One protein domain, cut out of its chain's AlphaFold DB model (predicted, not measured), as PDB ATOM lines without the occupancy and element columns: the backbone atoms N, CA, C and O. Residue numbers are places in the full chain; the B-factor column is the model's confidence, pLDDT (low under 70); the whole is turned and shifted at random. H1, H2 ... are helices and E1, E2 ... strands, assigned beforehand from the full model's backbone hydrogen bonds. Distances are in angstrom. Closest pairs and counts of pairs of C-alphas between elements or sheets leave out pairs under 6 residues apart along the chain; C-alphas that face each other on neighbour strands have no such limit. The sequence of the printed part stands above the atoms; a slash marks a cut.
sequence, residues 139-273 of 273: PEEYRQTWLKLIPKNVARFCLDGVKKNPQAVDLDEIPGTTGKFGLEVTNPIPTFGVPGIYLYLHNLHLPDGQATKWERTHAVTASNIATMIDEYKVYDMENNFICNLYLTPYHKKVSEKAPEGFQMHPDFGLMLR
ATOM      1  N   PRO A 139      -8.224  -7.397  -6.545       76.88
ATOM      2  CA  PRO A 139      -7.535  -8.448  -5.798       76.88
ATOM      3  C   PRO A 139      -6.494  -7.860  -4.841       76.88
ATOM      4  O   PRO A 139      -5.908  -6.816  -5.134       76.88
ATOM      5  N   GLU A 140      -6.281  -8.503  -3.691       74.19
ATOM      6  CA  GLU A 140      -5.436  -7.977  -2.605       74.19
ATOM      7  C   GLU A 140      -4.009  -7.671  -3.076       74.19
ATOM      8  O   GLU A 140      -3.448  -6.646  -2.692       74.19
ATOM      9  N   GLU A 141      -3.455  -8.480  -3.983       72.00
ATOM     10  CA  GLU A 141      -2.123  -8.249  -4.550       72.00
ATOM     11  C   GLU A 141      -2.003  -6.932  -5.341       72.00
ATOM     12  O   GLU A 141      -0.906  -6.398  -5.472       72.00
ATOM     13  N   TYR A 142      -3.122  -6.366  -5.805       69.81
ATOM     14  CA  TYR A 142      -3.180  -5.070  -6.489       69.81
ATOM     15  C   TYR A 142      -3.668  -3.935  -5.572       69.81
ATOM     16  O   TYR A 142      -3.628  -2.766  -5.959       69.81
ATOM     17  N   ARG A 143      -4.116  -4.241  -4.342       60.62
ATOM     18  CA  ARG A 143      -4.656  -3.238  -3.408       60.62
ATOM     19  C   ARG A 143      -3.592  -2.322  -2.823       60.62
ATOM     20  O   ARG A 143      -3.953  -1.264  -2.342       60.62
ATOM     21  N   GLN A 144      -2.314  -2.664  -2.844       52.09
ATOM     22  CA  GLN A 144      -1.255  -1.873  -2.195       52.09
ATOM     23  C   GLN A 144      -0.809  -0.648  -3.024       52.09
ATOM     24  O   GLN A 144       0.312  -0.199  -2.890       52.09
ATOM     25  N   THR A 145      -1.637  -0.138  -3.939       61.41
ATOM     26  CA  THR A 145      -1.185   0.803  -4.977       61.41
ATOM     27  C   THR A 145      -2.166   1.958  -5.189       61.41
ATOM     28  O   THR A 145      -3.305   1.947  -4.703       61.41
ATOM     29  N   TRP A 146      -1.750   2.920  -6.016       70.75
ATOM     30  CA  TRP A 146      -2.578   3.973  -6.616       70.75
ATOM     31  C   TRP A 146      -3.882   3.462  -7.272       70.75
ATOM     32  O   TRP A 146      -4.787   4.251  -7.534       70.75
ATOM     33  N   LEU A 147      -4.052   2.149  -7.472       70.19
ATOM     34  CA  LEU A 147      -5.276   1.538  -7.999       70.19
ATOM     35  C   LEU A 147      -6.509   1.692  -7.106       70.19
ATOM     36  O   LEU A 147      -7.625   1.612  -7.615       70.19
ATOM     37  N   LYS A 148      -6.365   1.957  -5.800       71.75
ATOM     38  CA  LYS A 148      -7.533   2.332  -4.972       71.75
ATOM     39  C   LYS A 148      -8.094   3.709  -5.332       71.75
ATOM     40  O   LYS A 148      -9.229   4.007  -4.970       71.75
ATOM     41  N   LEU A 149      -7.288   4.548  -5.984       73.62
ATOM     42  CA  LEU A 149      -7.640   5.924  -6.329       73.62
ATOM     43  C   LEU A 149      -8.358   6.017  -7.679       73.62
ATOM     44  O   LEU A 149      -8.895   7.073  -8.000       73.62
ATOM     45  N   ILE A 150      -8.376   4.934  -8.463       76.50
ATOM     46  CA  ILE A 150      -9.023   4.920  -9.776       76.50
ATOM     47  C   ILE A 150     -10.417   4.282  -9.704       76.50
ATOM     48  O   ILE A 150     -10.658   3.408  -8.864       76.50
ATOM     49  N   PRO A 151     -11.347   4.659 -10.598       76.69
ATOM     50  CA  PRO A 151     -12.668   4.044 -10.655       76.69
ATOM     51  C   PRO A 151     -12.604   2.521 -10.861       76.69
ATOM     52  O   PRO A 151     -11.785   2.021 -11.638       76.69
ATOM     53  N   LYS A 152     -13.497   1.760 -10.207       75.25
ATOM     54  CA  LYS A 152     -13.500   0.282 -10.256       75.25
ATOM     55  C   LYS A 152     -13.611  -0.284 -11.679       75.25
ATOM     56  O   LYS A 152     -12.966  -1.292 -11.964       75.25
ATOM     57  N   ASN A 153     -14.367   0.360 -12.579       72.88
ATOM     58  CA  ASN A 153     -14.380   0.014 -14.012       72.88
ATOM     59  C   ASN A 153     -12.985   0.026 -14.592       72.88
ATOM     60  O   ASN A 153     -12.602  -0.896 -15.299       72.88
ATOM     61  N   VAL A 154     -12.280   1.131 -14.361       78.31
ATOM     62  CA  VAL A 154     -10.978   1.379 -14.964       78.31
ATOM     63  C   VAL A 154      -9.990   0.359 -14.410       78.31
ATOM     64  O   VAL A 154      -9.261  -0.259 -15.183       78.31
ATOM     65  N   ALA A 155     -10.030   0.094 -13.100       80.94
ATOM     66  CA  ALA A 155      -9.222  -0.953 -12.481       80.94
ATOM     67  C   ALA A 155      -9.498  -2.336 -13.090       80.94
ATOM     68  O   ALA A 155      -8.560  -3.035 -13.476       80.94
ATOM     69  N   ARG A 156     -10.774  -2.718 -13.228       79.75
ATOM     70  CA  ARG A 156     -11.162  -3.986 -13.854       79.75
ATOM     71  C   ARG A 156     -10.678  -4.081 -15.291       79.75
ATOM     72  O   ARG A 156     -10.077  -5.081 -15.666       79.75
ATOM     73  N   PHE A 157     -10.920  -3.031 -16.063       80.94
ATOM     74  CA  PHE A 157     -10.505  -2.927 -17.449       80.94
ATOM     75  C   PHE A 157      -8.998  -3.175 -17.605       80.94
ATOM     76  O   PHE A 157      -8.582  -4.022 -18.398       80.94
ATOM     77  N   CYS A 158      -8.186  -2.506 -16.784       86.00
ATOM     78  CA  CYS A 158      -6.741  -2.707 -16.770       86.00
ATOM     79  C   CYS A 158      -6.383  -4.154 -16.397       86.00
ATOM     80  O   CYS A 158      -5.598  -4.794 -17.096       86.00
ATOM     81  N   LEU A 159      -7.000  -4.707 -15.347       87.00
ATOM     82  CA  LEU A 159      -6.738  -6.072 -14.879       87.00
ATOM     83  C   LEU A 159      -7.090  -7.144 -15.912       87.00
ATOM     84  O   LEU A 159      -6.340  -8.108 -16.072       87.00
ATOM     85  N   ASP A 160      -8.199  -6.990 -16.629       86.56
ATOM     86  CA  ASP A 160      -8.593  -7.921 -17.686       86.56
ATOM     87  C   ASP A 160      -7.616  -7.869 -18.870       86.56
ATOM     88  O   ASP A 160      -7.319  -8.908 -19.466       86.56
ATOM     89  N   GLY A 161      -7.055  -6.692 -19.167       87.50
ATOM     90  CA  GLY A 161      -5.949  -6.539 -20.113       87.50
ATOM     91  C   GLY A 161      -4.688  -7.287 -19.666       87.50
ATOM     92  O   GLY A 161      -4.134  -8.074 -20.433       87.50
ATOM     93  N   VAL A 162      -4.274  -7.109 -18.407       90.56
ATOM     94  CA  VAL A 162      -3.100  -7.789 -17.827       90.56
ATOM     95  C   VAL A 162      -3.266  -9.312 -17.844       90.56
ATOM     96  O   VAL A 162      -2.347 -10.024 -18.241       90.56
ATOM     97  N   LYS A 163      -4.446  -9.836 -17.480       90.38
ATOM     98  CA  LYS A 163      -4.728 -11.288 -17.476       90.38
ATOM     99  C   LYS A 163      -4.610 -11.934 -18.857       90.38
ATOM    100  O   LYS A 163      -4.299 -13.119 -18.946       90.38
ATOM    101  N   LYS A 164      -4.887 -11.178 -19.923       91.12
ATOM    102  CA  LYS A 164      -4.801 -11.656 -21.310       91.12
ATOM    103  C   LYS A 164      -3.374 -11.635 -21.862       91.12
ATOM    104  O   LYS A 164      -3.138 -12.247 -22.899       91.12
ATOM    105  N   ASN A 165      -2.436 -10.958 -21.198       94.69
ATOM    106  CA  ASN A 165      -1.057 -10.852 -21.658       94.69
ATOM    107  C   ASN A 165      -0.193 -12.017 -21.130       94.69
ATOM    108  O   ASN A 165       0.125 -12.047 -19.939       94.69
ATOM    109  N   PRO A 166       0.271 -12.947 -21.989       95.38
ATOM    110  CA  PRO A 166       1.152 -14.036 -21.560       95.38
ATOM    111  C   PRO A 166       2.549 -13.555 -21.125       95.38
ATOM    112  O   PRO A 166       3.267 -14.305 -20.468       95.38
ATOM    113  N   GLN A 167       2.938 -12.320 -21.466       96.06
ATOM    114  CA  GLN A 167       4.192 -11.675 -21.060       96.06
ATOM    115  C   GLN A 167       4.004 -10.698 -19.882       96.06
ATOM    116  O   GLN A 167       4.889  -9.885 -19.610       96.06
ATOM    117  N   ALA A 168       2.866 -10.736 -19.179       95.25
ATOM    118  CA  ALA A 168       2.626  -9.861 -18.036       95.25
ATOM    119  C   ALA A 168       3.665 -10.097 -16.925       95.25
ATOM    120  O   ALA A 168       3.735 -11.176 -16.331       95.25
ATOM    121  N   VAL A 169       4.421  -9.049 -16.593       94.12
ATOM    122  CA  VAL A 169       5.493  -9.080 -15.586       94.12
ATOM    123  C   VAL A 169       5.304  -8.013 -14.518       94.12
ATOM    124  O   VAL A 169       4.626  -7.012 -14.737       94.12
ATOM    125  N   ASP A 170       5.925  -8.248 -13.370       93.00
ATOM    126  CA  ASP A 170       6.119  -7.332 -12.245       93.00
ATOM    127  C   ASP A 170       7.566  -6.783 -12.207       93.00
ATOM    128  O   ASP A 170       8.092  -6.406 -11.160       93.00
ATOM    129  N   LEU A 171       8.221  -6.710 -13.371       94.75
ATOM    130  CA  LEU A 171       9.589  -6.216 -13.565       94.75
ATOM    131  C   LEU A 171       9.592  -4.876 -14.310       94.75
ATOM    132  O   LEU A 171       8.610  -4.528 -14.962       94.75
ATOM    133  N   ASP A 172      10.680  -4.111 -14.186       96.50
ATOM    134  CA  ASP A 172      10.816  -2.815 -14.874       96.50
ATOM    135  C   ASP A 172      11.035  -2.969 -16.380       96.50
ATOM    136  O   ASP A 172      10.795  -2.035 -17.140       96.50
ATOM    137  N   GLU A 173      11.466  -4.156 -16.802       97.44
ATOM    138  CA  GLU A 173      11.716  -4.526 -18.188       97.44
ATOM    139  C   GLU A 173      11.019  -5.846 -18.502       97.44
ATOM    140  O   GLU A 173      10.920  -6.741 -17.656       97.44
ATOM    141  N   ILE A 174      10.542  -5.975 -19.737       97.50
ATOM    142  CA  ILE A 174       9.900  -7.194 -20.222       97.50
ATOM    143  C   ILE A 174      11.009  -8.181 -20.625       97.50
ATOM    144  O   ILE A 174      11.848  -7.845 -21.458       97.50
ATOM    145  N   PRO A 175      11.056  -9.404 -20.071       96.88
ATOM    146  CA  PRO A 175      12.081 -10.374 -20.438       96.88
ATOM    147  C   PRO A 175      12.056 -10.715 -21.933       96.88
ATOM    148  O   PRO A 175      11.001 -10.988 -22.502       96.88
ATOM    149  N   GLY A 176      13.237 -10.758 -22.556       93.69
ATOM    150  CA  GLY A 176      13.388 -11.115 -23.970       93.69
ATOM    151  C   GLY A 176      13.167  -9.964 -24.955       93.69
ATOM    152  O   GLY A 176      13.117 -10.208 -26.161       93.69
ATOM    153  N   THR A 177      13.047  -8.724 -24.479       96.50
ATOM    154  CA  THR A 177      13.062  -7.542 -25.347       96.50
ATOM    155  C   THR A 177      14.451  -7.219 -25.884       96.50
ATOM    156  O   THR A 177      15.477  -7.664 -25.365       96.50
ATOM    157  N   THR A 178      14.480  -6.436 -26.961       96.50
ATOM    158  CA  THR A 178      15.707  -5.995 -27.636       96.50
ATOM    159  C   THR A 178      15.614  -4.517 -27.985       96.50
ATOM    160  O   THR A 178      14.527  -4.038 -28.295       96.50
ATOM    161  N   GLY A 179      16.743  -3.812 -28.013       97.38
ATOM    162  CA  GLY A 179      16.784  -2.379 -28.321       97.38
ATOM    163  C   GLY A 179      16.748  -1.497 -27.073       97.38
ATOM    164  O   GLY A 179      16.746  -1.990 -25.937       97.38
ATOM    165  N   LYS A 180      16.760  -0.177 -27.273       98.38
ATOM    166  CA  LYS A 180      16.777   0.798 -26.177       98.38
ATOM    167  C   LYS A 180      15.452   0.831 -25.416       98.38
ATOM    168  O   LYS A 180      14.395   1.055 -25.999       98.38
ATOM    169  N   PHE A 181      15.536   0.654 -24.097       98.62
ATOM    170  CA  PHE A 181      14.386   0.665 -23.194       98.62
ATOM    171  C   PHE A 181      13.556   1.943 -23.357       98.62
ATOM    172  O   PHE A 181      14.090   3.045 -23.238       98.62
ATOM    173  N   GLY A 182      12.270   1.787 -23.666       98.44
ATOM    174  CA  GLY A 182      11.296   2.853 -23.884       98.44
ATOM    175  C   GLY A 182      11.443   3.641 -25.184       98.44
ATOM    176  O   GLY A 182      10.470   4.253 -25.602       98.44
ATOM    177  N   LEU A 183      12.606   3.613 -25.838       98.50
ATOM    178  CA  LEU A 183      12.910   4.408 -27.038       98.50
ATOM    179  C   LEU A 183      12.756   3.617 -28.341       98.50
ATOM    180  O   LEU A 183      12.721   4.200 -29.422       98.50
ATOM    181  N   GLU A 184      12.665   2.293 -28.249       98.50
ATOM    182  CA  GLU A 184      12.426   1.412 -29.385       98.50
ATOM    183  C   GLU A 184      11.196   0.543 -29.138       98.50
ATOM    184  O   GLU A 184      11.000  -0.002 -28.051       98.50
ATOM    185  N   VAL A 185      10.389   0.358 -30.184       98.00
ATOM    186  CA  VAL A 185       9.138  -0.414 -30.123       98.00
ATOM    187  C   VAL A 185       9.350  -1.872 -29.687       98.00
ATOM    188  O   VAL A 185       8.445  -2.503 -29.155       98.00
ATOM    189  N   THR A 186      10.553  -2.419 -29.866       98.38
ATOM    190  CA  THR A 186      10.923  -3.781 -29.451       98.38
ATOM    191  C   THR A 186      11.346  -3.888 -27.980       98.38
ATOM    192  O   THR A 186      11.562  -5.003 -27.501       98.38
ATOM    193  N   ASN A 187      11.455  -2.772 -27.250       98.31
ATOM    194  CA  ASN A 187      11.716  -2.735 -25.809       98.31
ATOM    195  C   ASN A 187      10.858  -1.661 -25.113       98.31
ATOM    196  O   ASN A 187      11.402  -0.692 -24.579       98.31
ATOM    197  N   PRO A 188       9.517  -1.791 -25.141       98.56
ATOM    198  CA  PRO A 188       8.623  -0.795 -24.568       98.56
ATOM    199  C   PRO A 188       8.656  -0.818 -23.033       98.56
ATOM    200  O   PRO A 188       8.976  -1.833 -22.411       98.56
ATOM    201  N   ILE A 189       8.256   0.294 -22.421       98.62
ATOM    202  CA  ILE A 189       8.115   0.425 -20.967       98.62
ATOM    203  C   ILE A 189       6.867  -0.351 -20.508       98.62
ATOM    204  O   ILE A 189       5.755  -0.015 -20.939       98.62
ATOM    205  N   PRO A 190       6.997  -1.364 -19.629       97.62
ATOM    206  CA  PRO A 190       5.846  -2.048 -19.059       97.62
ATOM    207  C   PRO A 190       5.148  -1.158 -18.026       97.62
ATOM    208  O   PRO A 190       5.775  -0.603 -17.120       97.62
ATOM    209  N   THR A 191       3.828  -1.038 -18.151       94.88
ATOM    210  CA  THR A 191       2.989  -0.289 -17.212       94.88
ATOM    211  C   THR A 191       1.733  -1.067 -16.829       94.88
ATOM    212  O   THR A 191       1.316  -1.994 -17.528       94.88
ATOM    213  N   PHE A 192       1.128  -0.690 -15.698       91.44
ATOM    214  CA  PHE A 192      -0.153  -1.232 -15.261       91.44
ATOM    215  C   PHE A 192      -1.292  -0.340 -15.753       91.44
ATOM    216  O   PHE A 192      -1.578   0.710 -15.173       91.44
ATOM    217  N   GLY A 193      -1.963  -0.773 -16.815       88.81
ATOM    218  CA  GLY A 193      -3.081  -0.051 -17.402       88.81
ATOM    219  C   GLY A 193      -2.701   1.288 -18.037       88.81
ATOM    220  O   GLY A 193      -1.605   1.817 -17.865       88.81
ATOM    221  N   VAL A 194      -3.662   1.873 -18.753       87.38
ATOM    222  CA  VAL A 194      -3.537   3.233 -19.304       87.38
ATOM    223  C   VAL A 194      -3.235   4.281 -18.218       87.38
ATOM    224  O   VAL A 194      -2.374   5.125 -18.447       87.38
ATOM    225  N   PRO A 195      -3.826   4.235 -17.008       86.12
ATOM    226  CA  PRO A 195      -3.475   5.217 -15.985       86.12
ATOM    227  C   PRO A 195      -2.021   5.091 -15.506       86.12
ATOM    228  O   PRO A 195      -1.402   6.091 -15.154       86.12
ATOM    229  N   GLY A 196      -1.450   3.880 -15.536       89.88
ATOM    230  CA  GLY A 196      -0.041   3.655 -15.225       89.88
ATOM    231  C   GLY A 196       0.898   4.325 -16.228       89.88
ATOM    232  O   GLY A 196       1.962   4.795 -15.831       89.88
ATOM    233  N   ILE A 197       0.487   4.442 -17.498       92.75
ATOM    234  CA  ILE A 197       1.208   5.232 -18.507       92.75
ATOM    235  C   ILE A 197       1.256   6.702 -18.093       92.75
ATOM    236  O   ILE A 197       2.332   7.294 -18.074       92.75
ATOM    237  N   TYR A 198       0.117   7.289 -17.720       89.75
ATOM    238  CA  TYR A 198       0.075   8.691 -17.299       89.75
ATOM    239  C   TYR A 198       0.888   8.935 -16.036       89.75
ATOM    240  O   TYR A 198       1.647   9.899 -15.982       89.75
ATOM    241  N   LEU A 199       0.789   8.036 -15.057       89.44
ATOM    242  CA  LEU A 199       1.580   8.120 -13.835       89.44
ATOM    243  C   LEU A 199       3.083   8.106 -14.148       89.44
ATOM    244  O   LEU A 199       3.818   8.941 -13.624       89.44
ATOM    245  N   TYR A 200       3.523   7.218 -15.041       95.12
ATOM    246  CA  TYR A 200       4.909   7.163 -15.500       95.12
ATOM    247  C   TYR A 200       5.328   8.453 -16.220       95.12
ATOM    248  O   TYR A 200       6.302   9.089 -15.826       95.12
ATOM    249  N   LEU A 201       4.576   8.881 -17.240       95.88
ATOM    250  CA  LEU A 201       4.928  10.037 -18.068       95.88
ATOM    251  C   LEU A 201       4.914  11.358 -17.283       95.88
ATOM    252  O   LEU A 201       5.784  12.196 -17.497       95.88
ATOM    253  N   HIS A 202       3.983  11.542 -16.340       92.44
ATOM    254  CA  HIS A 202       3.959  12.726 -15.470       92.44
ATOM    255  C   HIS A 202       5.169  12.827 -14.540       92.44
ATOM    256  O   HIS A 202       5.503  13.926 -14.108       92.44
ATOM    257  N   ASN A 203       5.814  11.701 -14.235       94.94
ATOM    258  CA  ASN A 203       6.994  11.648 -13.379       94.94
ATOM    259  C   ASN A 203       8.288  11.449 -14.176       94.94
ATOM    260  O   ASN A 203       9.346  11.268 -13.573       94.94
ATOM    261  N   LEU A 204       8.225  11.476 -15.510       97.25
ATOM    262  CA  LEU A 204       9.393  11.358 -16.369       97.25
ATOM    263  C   LEU A 204       9.959  12.747 -16.670       97.25
ATOM    264  O   LEU A 204       9.329  13.568 -17.342       97.25
ATOM    265  N   HIS A 205      11.165  13.001 -16.173       97.06
ATOM    266  CA  HIS A 205      11.839  14.286 -16.275       97.06
ATOM    267  C   HIS A 205      13.083  14.201 -17.159       97.06
ATOM    268  O   HIS A 205      13.728  13.155 -17.290       97.06
ATOM    269  N   LEU A 206      13.443  15.343 -17.736       96.50
ATOM    270  CA  LEU A 206      14.732  15.551 -18.379       96.50
ATOM    271  C   LEU A 206      15.877  15.468 -17.349       96.50
ATOM    272  O   LEU A 206      15.634  15.617 -16.147       96.50
ATOM    273  N   PRO A 207      17.137  15.255 -17.779       95.88
ATOM    274  CA  PRO A 207      18.279  15.097 -16.870       95.88
ATOM    275  C   PRO A 207      18.541  16.303 -15.959       95.88
ATOM    276  O   PRO A 207      19.132  16.160 -14.892       95.88
ATOM    277  N   ASP A 208      18.091  17.489 -16.361       93.56
ATOM    278  CA  ASP A 208      18.169  18.725 -15.576       93.56
ATOM    279  C   ASP A 208      17.014  18.893 -14.568       93.56
ATOM    280  O   ASP A 208      16.991  19.856 -13.802       93.56
ATOM    281  N   GLY A 209      16.074  17.947 -14.541       93.81
ATOM    282  CA  GLY A 209      14.926  17.917 -13.639       93.81
ATOM    283  C   GLY A 209      13.660  18.554 -14.209       93.81
ATOM    284  O   GLY A 209      12.635  18.529 -13.527       93.81
ATOM    285  N   GLN A 210      13.699  19.100 -15.430       94.88
ATOM    286  CA  GLN A 210      12.514  19.679 -16.061       94.88
ATOM    287  C   GLN A 210      11.477  18.607 -16.414       94.88
ATOM    288  O   GLN A 210      11.812  17.511 -16.868       94.88
ATOM    289  N   ALA A 211      10.202  18.949 -16.231       94.56
ATOM    290  CA  ALA A 211       9.086  18.111 -16.653       94.56
ATOM    291  C   ALA A 211       9.020  17.990 -18.183       94.56
ATOM    292  O   ALA A 211       9.541  18.829 -18.921       94.56
ATOM    293  N   THR A 212       8.336  16.951 -18.654       95.12
ATOM    294  CA  THR A 212       8.099  16.715 -20.079       95.12
ATOM    295  C   THR A 212       6.631  16.930 -20.437       95.12
ATOM    296  O   THR A 212       5.727  16.759 -19.614       95.12
ATOM    297  N   LYS A 213       6.387  17.307 -21.691       95.75
ATOM    298  CA  LYS A 213       5.064  17.273 -22.322       95.75
ATOM    299  C   LYS A 213       4.993  16.064 -23.239       95.75
ATOM    300  O   LYS A 213       6.000  15.661 -23.817       95.75
ATOM    301  N   TRP A 214       3.807  15.502 -23.414       96.06
ATOM    302  CA  TRP A 214       3.635  14.326 -24.254       96.06
ATOM    303  C   TRP A 214       2.260  14.297 -24.914       96.06
ATOM    304  O   TRP A 214       1.287  14.834 -24.388       96.06
ATOM    305  N   GLU A 215       2.185  13.645 -26.070       92.31
ATOM    306  CA  GLU A 215       0.932  13.341 -26.761       92.31
ATOM    307  C   GLU A 215       0.959  11.891 -27.250       92.31
ATOM    308  O   GLU A 215       1.965  11.425 -27.793       92.31
ATOM    309  N   ARG A 216      -0.144  11.162 -27.062       93.19
ATOM    310  CA  ARG A 216      -0.297   9.827 -27.648       93.19
ATOM    311  C   ARG A 216      -0.545   9.970 -29.146       93.19
ATOM    312  O   ARG A 216      -1.455  10.696 -29.536       93.19
ATOM    313  N   THR A 217       0.191   9.237 -29.976       92.31
ATOM    314  CA  THR A 217      -0.017   9.252 -31.431       92.31
ATOM    315  C   THR A 217      -0.988   8.156 -31.859       92.31
ATOM    316  O   THR A 217      -2.065   8.439 -32.377       92.31
ATOM    317  N   HIS A 218      -0.636   6.895 -31.618       87.56
ATOM    318  CA  HIS A 218      -1.389   5.719 -32.053       87.56
ATOM    319  C   HIS A 218      -0.868   4.453 -31.361       87.56
ATOM    320  O   HIS A 218       0.115   4.494 -30.622       87.56
ATOM    321  N   ALA A 219      -1.549   3.330 -31.594       92.50
ATOM    322  CA  ALA A 219      -1.085   2.024 -31.151       92.50
ATOM    323  C   ALA A 219      -0.262   1.344 -32.257       92.50
ATOM    324  O   ALA A 219      -0.629   1.386 -33.432       92.50
ATOM    325  N   VAL A 220       0.821   0.685 -31.865       95.56
ATOM    326  CA  VAL A 220       1.756  -0.049 -32.721       95.56
ATOM    327  C   VAL A 220       1.950  -1.476 -32.193       95.56
ATOM    328  O   VAL A 220       1.479  -1.832 -31.109       95.56
ATOM    329  N   THR A 221       2.623  -2.318 -32.975       96.94
ATOM    330  CA  THR A 221       2.940  -3.708 -32.608       96.94
ATOM    331  C   THR A 221       4.410  -4.011 -32.880       96.94
ATOM    332  O   THR A 221       5.029  -3.393 -33.747       96.94
ATOM    333  N   ALA A 222       4.962  -4.979 -32.150       96.69
ATOM    334  CA  ALA A 222       6.283  -5.544 -32.396       96.69
ATOM    335  C   ALA A 222       6.201  -7.070 -32.313       96.69
ATOM    336  O   ALA A 222       5.440  -7.610 -31.517       96.69
ATOM    337  N   SER A 223       6.993  -7.780 -33.115       95.81
ATOM    338  CA  SER A 223       6.933  -9.248 -33.198       95.81
ATOM    339  C   SER A 223       7.292  -9.962 -31.890       95.81
ATOM    340  O   SER A 223       6.884 -11.103 -31.689       95.81
ATOM    341  N   ASN A 224       8.050  -9.307 -31.009       96.88
ATOM    342  CA  ASN A 224       8.478  -9.839 -29.716       96.88
ATOM    343  C   ASN A 224       7.581  -9.415 -28.537       96.88
ATOM    344  O   ASN A 224       7.855  -9.819 -27.405       96.88
ATOM    345  N   ILE A 225       6.525  -8.632 -28.789       97.38
ATOM    346  CA  ILE A 225       5.580  -8.150 -27.776       97.38
ATOM    347  C   ILE A 225       4.181  -8.689 -28.100       97.38
ATOM    348  O   ILE A 225       3.638  -8.452 -29.174       97.38
ATOM    349  N   ALA A 226       3.590  -9.428 -27.163       95.31
ATOM    350  CA  ALA A 226       2.329 -10.148 -27.347       95.31
ATOM    351  C   ALA A 226       1.092  -9.237 -27.374       95.31
ATOM    352  O   ALA A 226       0.016  -9.661 -27.792       95.31
ATOM    353  N   THR A 227       1.229  -8.001 -26.901       94.38
ATOM    354  CA  THR A 227       0.142  -7.032 -26.759       94.38
ATOM    355  C   THR A 227       0.420  -5.745 -27.524       94.38
ATOM    356  O   THR A 227       1.540  -5.488 -27.957       94.38
ATOM    357  N   MET A 228      -0.609  -4.907 -27.670       94.38
ATOM    358  CA  MET A 228      -0.451  -3.581 -28.265       94.38
ATOM    359  C   MET A 228       0.516  -2.713 -27.447       94.38
ATOM    360  O   MET A 228       0.638  -2.847 -26.221       94.38
ATOM    361  N   ILE A 229       1.174  -1.802 -28.151       97.44
ATOM    362  CA  ILE A 229       2.099  -0.812 -27.607       97.44
ATOM    363  C   ILE A 229       1.550   0.556 -27.989       97.44
ATOM    364  O   ILE A 229       1.175   0.768 -29.136       97.44
ATOM    365  N   ASP A 230       1.498   1.484 -27.049       96.62
ATOM    366  CA  ASP A 230       1.148   2.868 -27.324       96.62
ATOM    367  C   ASP A 230       2.415   3.681 -27.601       96.62
ATOM    368  O   ASP A 230       3.385   3.623 -26.840       96.62
ATOM    369  N   GLU A 231       2.395   4.447 -28.691       97.94
ATOM    370  CA  GLU A 231       3.444   5.412 -29.014       97.94
ATOM    371  C   GLU A 231       3.056   6.811 -28.514       97.94
ATOM    372  O   GLU A 231       1.931   7.285 -28.716       97.94
ATOM    373  N   TYR A 232       4.022   7.479 -27.885       98.12
ATOM    374  CA  TYR A 232       3.917   8.849 -27.404       98.12
ATOM    375  C   TYR A 232       5.046   9.694 -27.974       98.12
ATOM    376  O   TYR A 232       6.210   9.306 -27.892       98.12
ATOM    377  N   LYS A 233       4.729  10.879 -28.488       98.31
ATOM    378  CA  LYS A 233       5.746  11.900 -28.753       98.31
ATOM    379  C   LYS A 233       6.001  12.682 -27.479       98.31
ATOM    380  O   LYS A 233       5.048  13.083 -26.813       98.31
ATOM    381  N   VAL A 234       7.272  12.907 -27.169       98.06
ATOM    382  CA  VAL A 234       7.716  13.641 -25.983       98.06
ATOM    383  C   VAL A 234       8.377  14.944 -26.407       98.06
ATOM    384  O   VAL A 234       9.189  14.973 -27.335       98.06
ATOM    385  N   TYR A 235       8.032  16.010 -25.697       98.00
ATOM    386  CA  TYR A 235       8.499  17.367 -25.916       98.00
ATOM    387  C   TYR A 235       9.002  17.975 -24.607       98.00
ATOM    388  O   TYR A 235       8.580  17.579 -23.515       98.00
ATOM    389  N   ASP A 236       9.892  18.955 -24.711       95.94
ATOM    390  CA  ASP A 236      10.249  19.793 -23.568       95.94
ATOM    391  C   ASP A 236       9.144  20.827 -23.264       95.94
ATOM    392  O   ASP A 236       8.096  20.897 -23.922       95.94
ATOM    393  N   MET A 237       9.368  21.664 -22.251       94.38
ATOM    394  CA  MET A 237       8.410  22.703 -21.870       94.38
ATOM    395  C   MET A 237       8.276  23.827 -22.910       94.38
ATOM    396  O   MET A 237       7.237  24.496 -22.938       94.38
ATOM    397  N   GLU A 238       9.250  23.978 -23.808       96.00
ATOM    398  CA  GLU A 238       9.249  24.917 -24.938       96.00
ATOM    399  C   GLU A 238       8.587  24.330 -26.204       96.00
ATOM    400  O   GLU A 238       8.444  25.025 -27.210       96.00
ATOM    401  N   ASN A 239       8.073  23.095 -26.125       95.50
ATOM    402  CA  ASN A 239       7.481  22.312 -27.216       95.50
ATOM    403  C   ASN A 239       8.486  21.840 -28.286       95.50
ATOM    404  O   ASN A 239       8.076  21.495 -29.400       95.50
ATOM    405  N   ASN A 240       9.782  21.777 -27.979       97.31
ATOM    406  CA  ASN A 240      10.746  21.127 -28.863       97.31
ATOM    407  C   ASN A 240      10.594  19.608 -28.756       97.31
ATOM    408  O   ASN A 240      10.514  19.055 -27.660       97.31
ATOM    409  N   PHE A 241      10.558  18.926 -29.902       98.00
ATOM    410  CA  PHE A 241      10.477  17.468 -29.950       98.00
ATOM    411  C   PHE A 241      11.769  16.827 -29.429       98.00
ATOM    412  O   PHE A 241      12.858  17.180 -29.881       98.00
ATOM    413  N   ILE A 242      11.631  15.856 -28.525       97.94
ATOM    414  CA  ILE A 242      12.749  15.111 -27.934       97.94
ATOM    415  C   ILE A 242      12.859  13.728 -28.577       97.94
ATOM    416  O   ILE A 242      13.891  13.385 -29.153       97.94
ATOM    417  N   CYS A 243      11.813  12.909 -28.448       98.25
ATOM    418  CA  CYS A 243      11.809  11.530 -28.930       98.25
ATOM    419  C   CYS A 243      10.392  10.945 -28.968       98.25
ATOM    420  O   CYS A 243       9.434  11.556 -28.487       98.25
ATOM    421  N   ASN A 244      10.291   9.729 -29.503       98.38
ATOM    422  CA  ASN A 244       9.138   8.869 -29.287       98.38
ATOM    423  C   ASN A 244       9.417   7.934 -28.107       98.38
ATOM    424  O   ASN A 244      10.510   7.373 -28.008       98.38
ATOM    425  N   LEU A 245       8.411   7.730 -27.261       98.69
ATOM    426  CA  LEU A 245       8.387   6.684 -26.252       98.69
ATOM    427  C   LEU A 245       7.353   5.618 -26.593       98.69
ATOM    428  O   LEU A 245       6.268   5.913 -27.096       98.69
ATOM    429  N   TYR A 246       7.692   4.383 -26.251       98.69
ATOM    430  CA  TYR A 246       6.865   3.202 -26.448       98.69
ATOM    431  C   TYR A 246       6.517   2.606 -25.087       98.69
ATOM    432  O   TYR A 246       7.407   2.217 -24.329       98.69
ATOM    433  N   LEU A 247       5.225   2.528 -24.771       98.38
ATOM    434  CA  LEU A 247       4.727   1.995 -23.502       98.38
ATOM    435  C   LEU A 247       3.690   0.907 -23.757       98.38
ATOM    436  O   LEU A 247       2.932   0.975 -24.720       98.38
ATOM    437  N   THR A 248       3.626  -0.098 -22.889       97.06
ATOM    438  CA  THR A 248       2.608  -1.150 -22.988       97.06
ATOM    439  C   THR A 248       1.863  -1.318 -21.653       97.06
ATOM    440  O   THR A 248       2.489  -1.603 -20.630       97.06
ATOM    441  N   PRO A 249       0.529  -1.101 -21.619       94.44
ATOM    442  CA  PRO A 249      -0.263  -1.034 -20.383       94.44
ATOM    443  C   PRO A 249      -0.719  -2.393 -19.837       94.44
ATOM    444  O   PRO A 249      -1.606  -2.459 -18.986       94.44
ATOM    445  N   TYR A 250      -0.170  -3.501 -20.328       95.38
ATOM    446  CA  TYR A 250      -0.687  -4.841 -20.040       95.38
ATOM    447  C   TYR A 250       0.203  -5.633 -19.069       95.38
ATOM    448  O   TYR A 250       0.315  -6.854 -19.186       95.38
ATOM    449  N   HIS A 251       0.852  -4.953 -18.118       94.81
ATOM    450  CA  HIS A 251       1.771  -5.557 -17.144       94.81
ATOM    451  C   HIS A 251       1.298  -5.366 -15.698       94.81
ATOM    452  O   HIS A 251       0.364  -4.621 -15.419       94.81
ATOM    453  N   LYS A 252       1.917  -6.090 -14.759       91.19
ATOM    454  CA  LYS A 252       1.461  -6.185 -13.361       91.19
ATOM    455  C   LYS A 252       1.897  -5.004 -12.496       91.19
ATOM    456  O   LYS A 252       1.360  -4.838 -11.406       91.19
ATOM    457  N   LYS A 253       2.836  -4.186 -12.976       89.69
ATOM    458  CA  LYS A 253       3.280  -2.962 -12.305       89.69
ATOM    459  C   LYS A 253       3.617  -1.857 -13.303       89.69
ATOM    460  O   LYS A 253       3.750  -2.107 -14.499       89.69
ATOM    461  N   VAL A 254       3.787  -0.647 -12.779       92.50
ATOM    462  CA  VAL A 254       4.416   0.468 -13.492       92.50
ATOM    463  C   VAL A 254       5.930   0.366 -13.307       92.50
ATOM    464  O   VAL A 254       6.384   0.213 -12.177       92.50
ATOM    465  N   SER A 255       6.695   0.388 -14.401       95.88
ATOM    466  CA  SER A 255       8.164   0.389 -14.345       95.88
ATOM    467  C   SER A 255       8.694   1.612 -13.592       95.88
ATOM    468  O   SER A 255       8.229   2.723 -13.831       95.88
ATOM    469  N   GLU A 256       9.679   1.421 -12.712       95.31
ATOM    470  CA  GLU A 256      10.400   2.503 -12.013       95.31
ATOM    471  C   GLU A 256      11.678   2.941 -12.758       95.31
ATOM    472  O   GLU A 256      12.354   3.888 -12.351       95.31
ATOM    473  N   LYS A 257      12.028   2.263 -13.858       97.06
ATOM    474  CA  LYS A 257      13.229   2.548 -14.652       97.06
ATOM    475  C   LYS A 257      12.945   3.668 -15.651       97.06
ATOM    476  O   LYS A 257      11.964   3.587 -16.370       97.06
ATOM    477  N   ALA A 258      13.833   4.659 -15.755       97.94
ATOM    478  CA  ALA A 258      13.766   5.681 -16.803       97.94
ATOM    479  C   ALA A 258      14.465   5.221 -18.105       97.94
ATOM    480  O   ALA A 258      15.449   4.472 -18.037       97.94
ATOM    481  N   PRO A 259      14.026   5.682 -19.294       98.31
ATOM    482  CA  PRO A 259      14.752   5.504 -20.548       98.31
ATOM    483  C   PRO A 259      16.075   6.276 -20.530       98.31
ATOM    484  O   PRO A 259      16.257   7.222 -19.763       98.31
ATOM    485  N   GLU A 260      17.002   5.893 -21.407       97.94
ATOM    486  CA  GLU A 260      18.258   6.628 -21.582       97.94
ATOM    487  C   GLU A 260      17.975   8.107 -21.904       97.94
ATOM    488  O   GLU A 260      17.170   8.411 -22.781       97.94
ATOM    489  N   GLY A 261      18.644   9.026 -21.200       97.00
ATOM    490  CA  GLY A 261      18.439  10.468 -21.375       97.00
ATOM    491  C   GLY A 261      17.299  11.064 -20.545       97.00
ATOM    492  O   GLY A 261      17.005  12.243 -20.711       97.00
ATOM    493  N   PHE A 262      16.699  10.295 -19.635       98.19
ATOM    494  CA  PHE A 262      15.670  10.759 -18.703       98.19
ATOM    495  C   PHE A 262      15.975  10.327 -17.266       98.19
ATOM    496  O   PHE A 262      16.867   9.515 -17.007       98.19
ATOM    497  N   GLN A 263      15.191  10.850 -16.328       97.31
ATOM    498  CA  GLN A 263      15.157  10.413 -14.936       97.31
ATOM    499  C   GLN A 263      13.718  10.379 -14.417       97.31
ATOM    500  O   GLN A 263      12.874  11.159 -14.858       97.31
ATOM    501  N   MET A 264      13.443   9.488 -13.466       95.88
ATOM    502  CA  MET A 264      12.169   9.501 -12.748       95.88
ATOM    503  C   MET A 264      12.206  10.541 -11.631       95.88
ATOM    504  O   MET A 264      13.242  10.730 -10.986       95.88
ATOM    505  N   HIS A 265      11.070  11.186 -11.372       92.62
ATOM    506  CA  HIS A 265      10.895  12.050 -10.212       92.62
ATOM    507  C   HIS A 265      11.268  11.283  -8.924       92.62
ATOM    508  O   HIS A 265      10.859  10.126  -8.783       92.62
ATOM    509  N   PRO A 266      12.000  11.887  -7.966       86.25
ATOM    510  CA  PRO A 266      12.505  11.179  -6.782       86.25
ATOM    511  C   PRO A 266      11.429  10.457  -5.963       86.25
ATOM    512  O   PRO A 266      11.668   9.372  -5.439       86.25
ATOM    513  N   ASP A 267      10.229  11.033  -5.900       85.50
ATOM    514  CA  ASP A 267       9.114  10.476  -5.129       85.50
ATOM    515  C   ASP A 267       8.290   9.436  -5.901       85.50
ATOM    516  O   ASP A 267       7.347   8.868  -5.355       85.50
ATOM    517  N   PHE A 268       8.620   9.157  -7.164       86.81
ATOM    518  CA  PHE A 268       7.817   8.284  -8.018       86.81
ATOM    519  C   PHE A 268       7.626   6.884  -7.422       86.81
ATOM    520  O   PHE A 268       6.499   6.411  -7.293       86.81
ATOM    521  N   GLY A 269       8.714   6.254  -6.968       79.62
ATOM    522  CA  GLY A 269       8.654   4.933  -6.338       79.62
ATOM    523  C   GLY A 269       7.866   4.918  -5.021       79.62
ATOM    524  O   GLY A 269       7.356   3.871  -4.634       79.62
ATOM    525  N   LEU A 270       7.724   6.066  -4.342       78.06
ATOM    526  CA  LEU A 270       6.871   6.197  -3.156       78.06
ATOM    527  C   LEU A 270       5.387   6.256  -3.532       78.06
ATOM    528  O   LEU A 270       4.568   5.720  -2.798       78.06
ATOM    529  N   MET A 271       5.035   6.859  -4.674       73.00
ATOM    530  CA  MET A 271       3.643   6.933  -5.149       73.00
ATOM    531  C   MET A 271       3.086   5.577  -5.601       73.00
ATOM    532  O   MET A 271       1.869   5.398  -5.678       73.00
ATOM    533  N   LEU A 272       3.964   4.630  -5.942       73.12
ATOM    534  CA  LEU A 272       3.575   3.293  -6.392       73.12
ATOM    535  C   LEU A 272       3.309   2.306  -5.244       73.12
ATOM    536  O   LEU A 272       2.766   1.234  -5.518       73.12
ATOM    537  N   ARG A 273       3.696   2.648  -4.009       69.12
ATOM    538  CA  ARG A 273       3.707   1.766  -2.831       69.12
ATOM    539  C   ARG A 273       2.647   2.129  -1.794       69.12
ATOM    540  O   ARG A 273       2.168   3.283  -1.797       69.12
TER     541      ARG A 273
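AT A GLANCE: This is residues 139 to 273 of the 273 residues of an uncharacterized protein of marine bacterium AO1-C (UniProt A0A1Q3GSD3). A small, strongly twisted sheet of three strands, E1 E2 E3, has helix H4 packed on one face, and the first residue of H4, Gly 193, meets the longest helix, H3, near the middle of its length at Cys 158, the two helices about perpendicular like the strokes of a T. H1, H2 and H3 lie toward one end of the longest axis and the E2 to E3 turn lies at the other, while two long stretches with no named element, residues 165 to 192 and 249 to 267, make up much of the rest. The printed part has 135 residues, with named elements in the order H1 H2 H3 H4 E1 E2 E3 H5; the sheet is antiparallel in the order E1 - E2 - E3. The class is mixed, helices and strands, with under half of the residues in named elements. The whole is compact, with a radius of gyration of the C-alphas of 14.2 A and spans of 41 by 33 by 23 A.

HOW THE PARTS SIT: H1, residues 140 to 143, and H2, residues 146 to 149, meet only through their link. H2 is close to but not clearly touching H3, residues 152 to 164; their closest C-alphas, of Leu 147 and Ala 155, are 6.5 A apart. H3 touches H4, residues 193 to 202, about perpendicular at 76 degrees, with the closest C-alphas, of Cys 158 and Gly 193, 4.6 A apart. H4 is on the sheet of E1, residues 213 to 220, E2, residues 229 to 235, and E3, residues 241 to 248, which makes two layers, a helix on one face of a sheet. Its height over the sheet is 6.4 A and it lies beside the strands, over none of them; its closest C-alphas to E3 are those of Ile 197 and Leu 247, 6.9 A apart. The strands form a meander, each the antiparallel neighbour of the one before, in two hairpins. N 217 and O 231 of E1 and E2 are within hydrogen-bond range at 2.9 A, as are N 232 and O 245 of E2 and E3 at 2.8 A. E1 bends by 53 degrees at residue 217. Residues 189 to 190 pair, parallel, with residues 247 to 248 of E3. H5, residues 268 to 271, is close to but not clearly touching H2, with the C-alphas of Trp 146 and Met 271 closest at 7.0 A; H4 and H5 are only just apart, at 8.1 A. In H3 and H4 every O i to N i+4 pair is within hydrogen-bond range; H1, H2 and H5 are too short for such a pair.

IN THESE COORDINATES: H1 begins at C-alpha 140, (-5.436, -7.977, -2.605), and is 4.9 A long; H2 is 5.4 A, H3 18.4 A and H4 14.7 A. E1 is 20.5 A, E2 19.3 A and E3 21.4 A long, E3 ending at C-alpha 248, (2.608, -1.150, -22.988). H5 is 5.2 A long and ends at C-alpha 271, (3.643, 6.933, -5.149).

THE WHOLE: The C-alphas of Glu 140 and Asn 240 are the two farthest apart, 42.4 A. The printed part has no cut and ends at the chain's last residue, 273. The links H3 to H4 and E3 to H5 are long. The mean pLDDT of the printed part is 90.9; residues 142 to 145 and residue 273 are under 70.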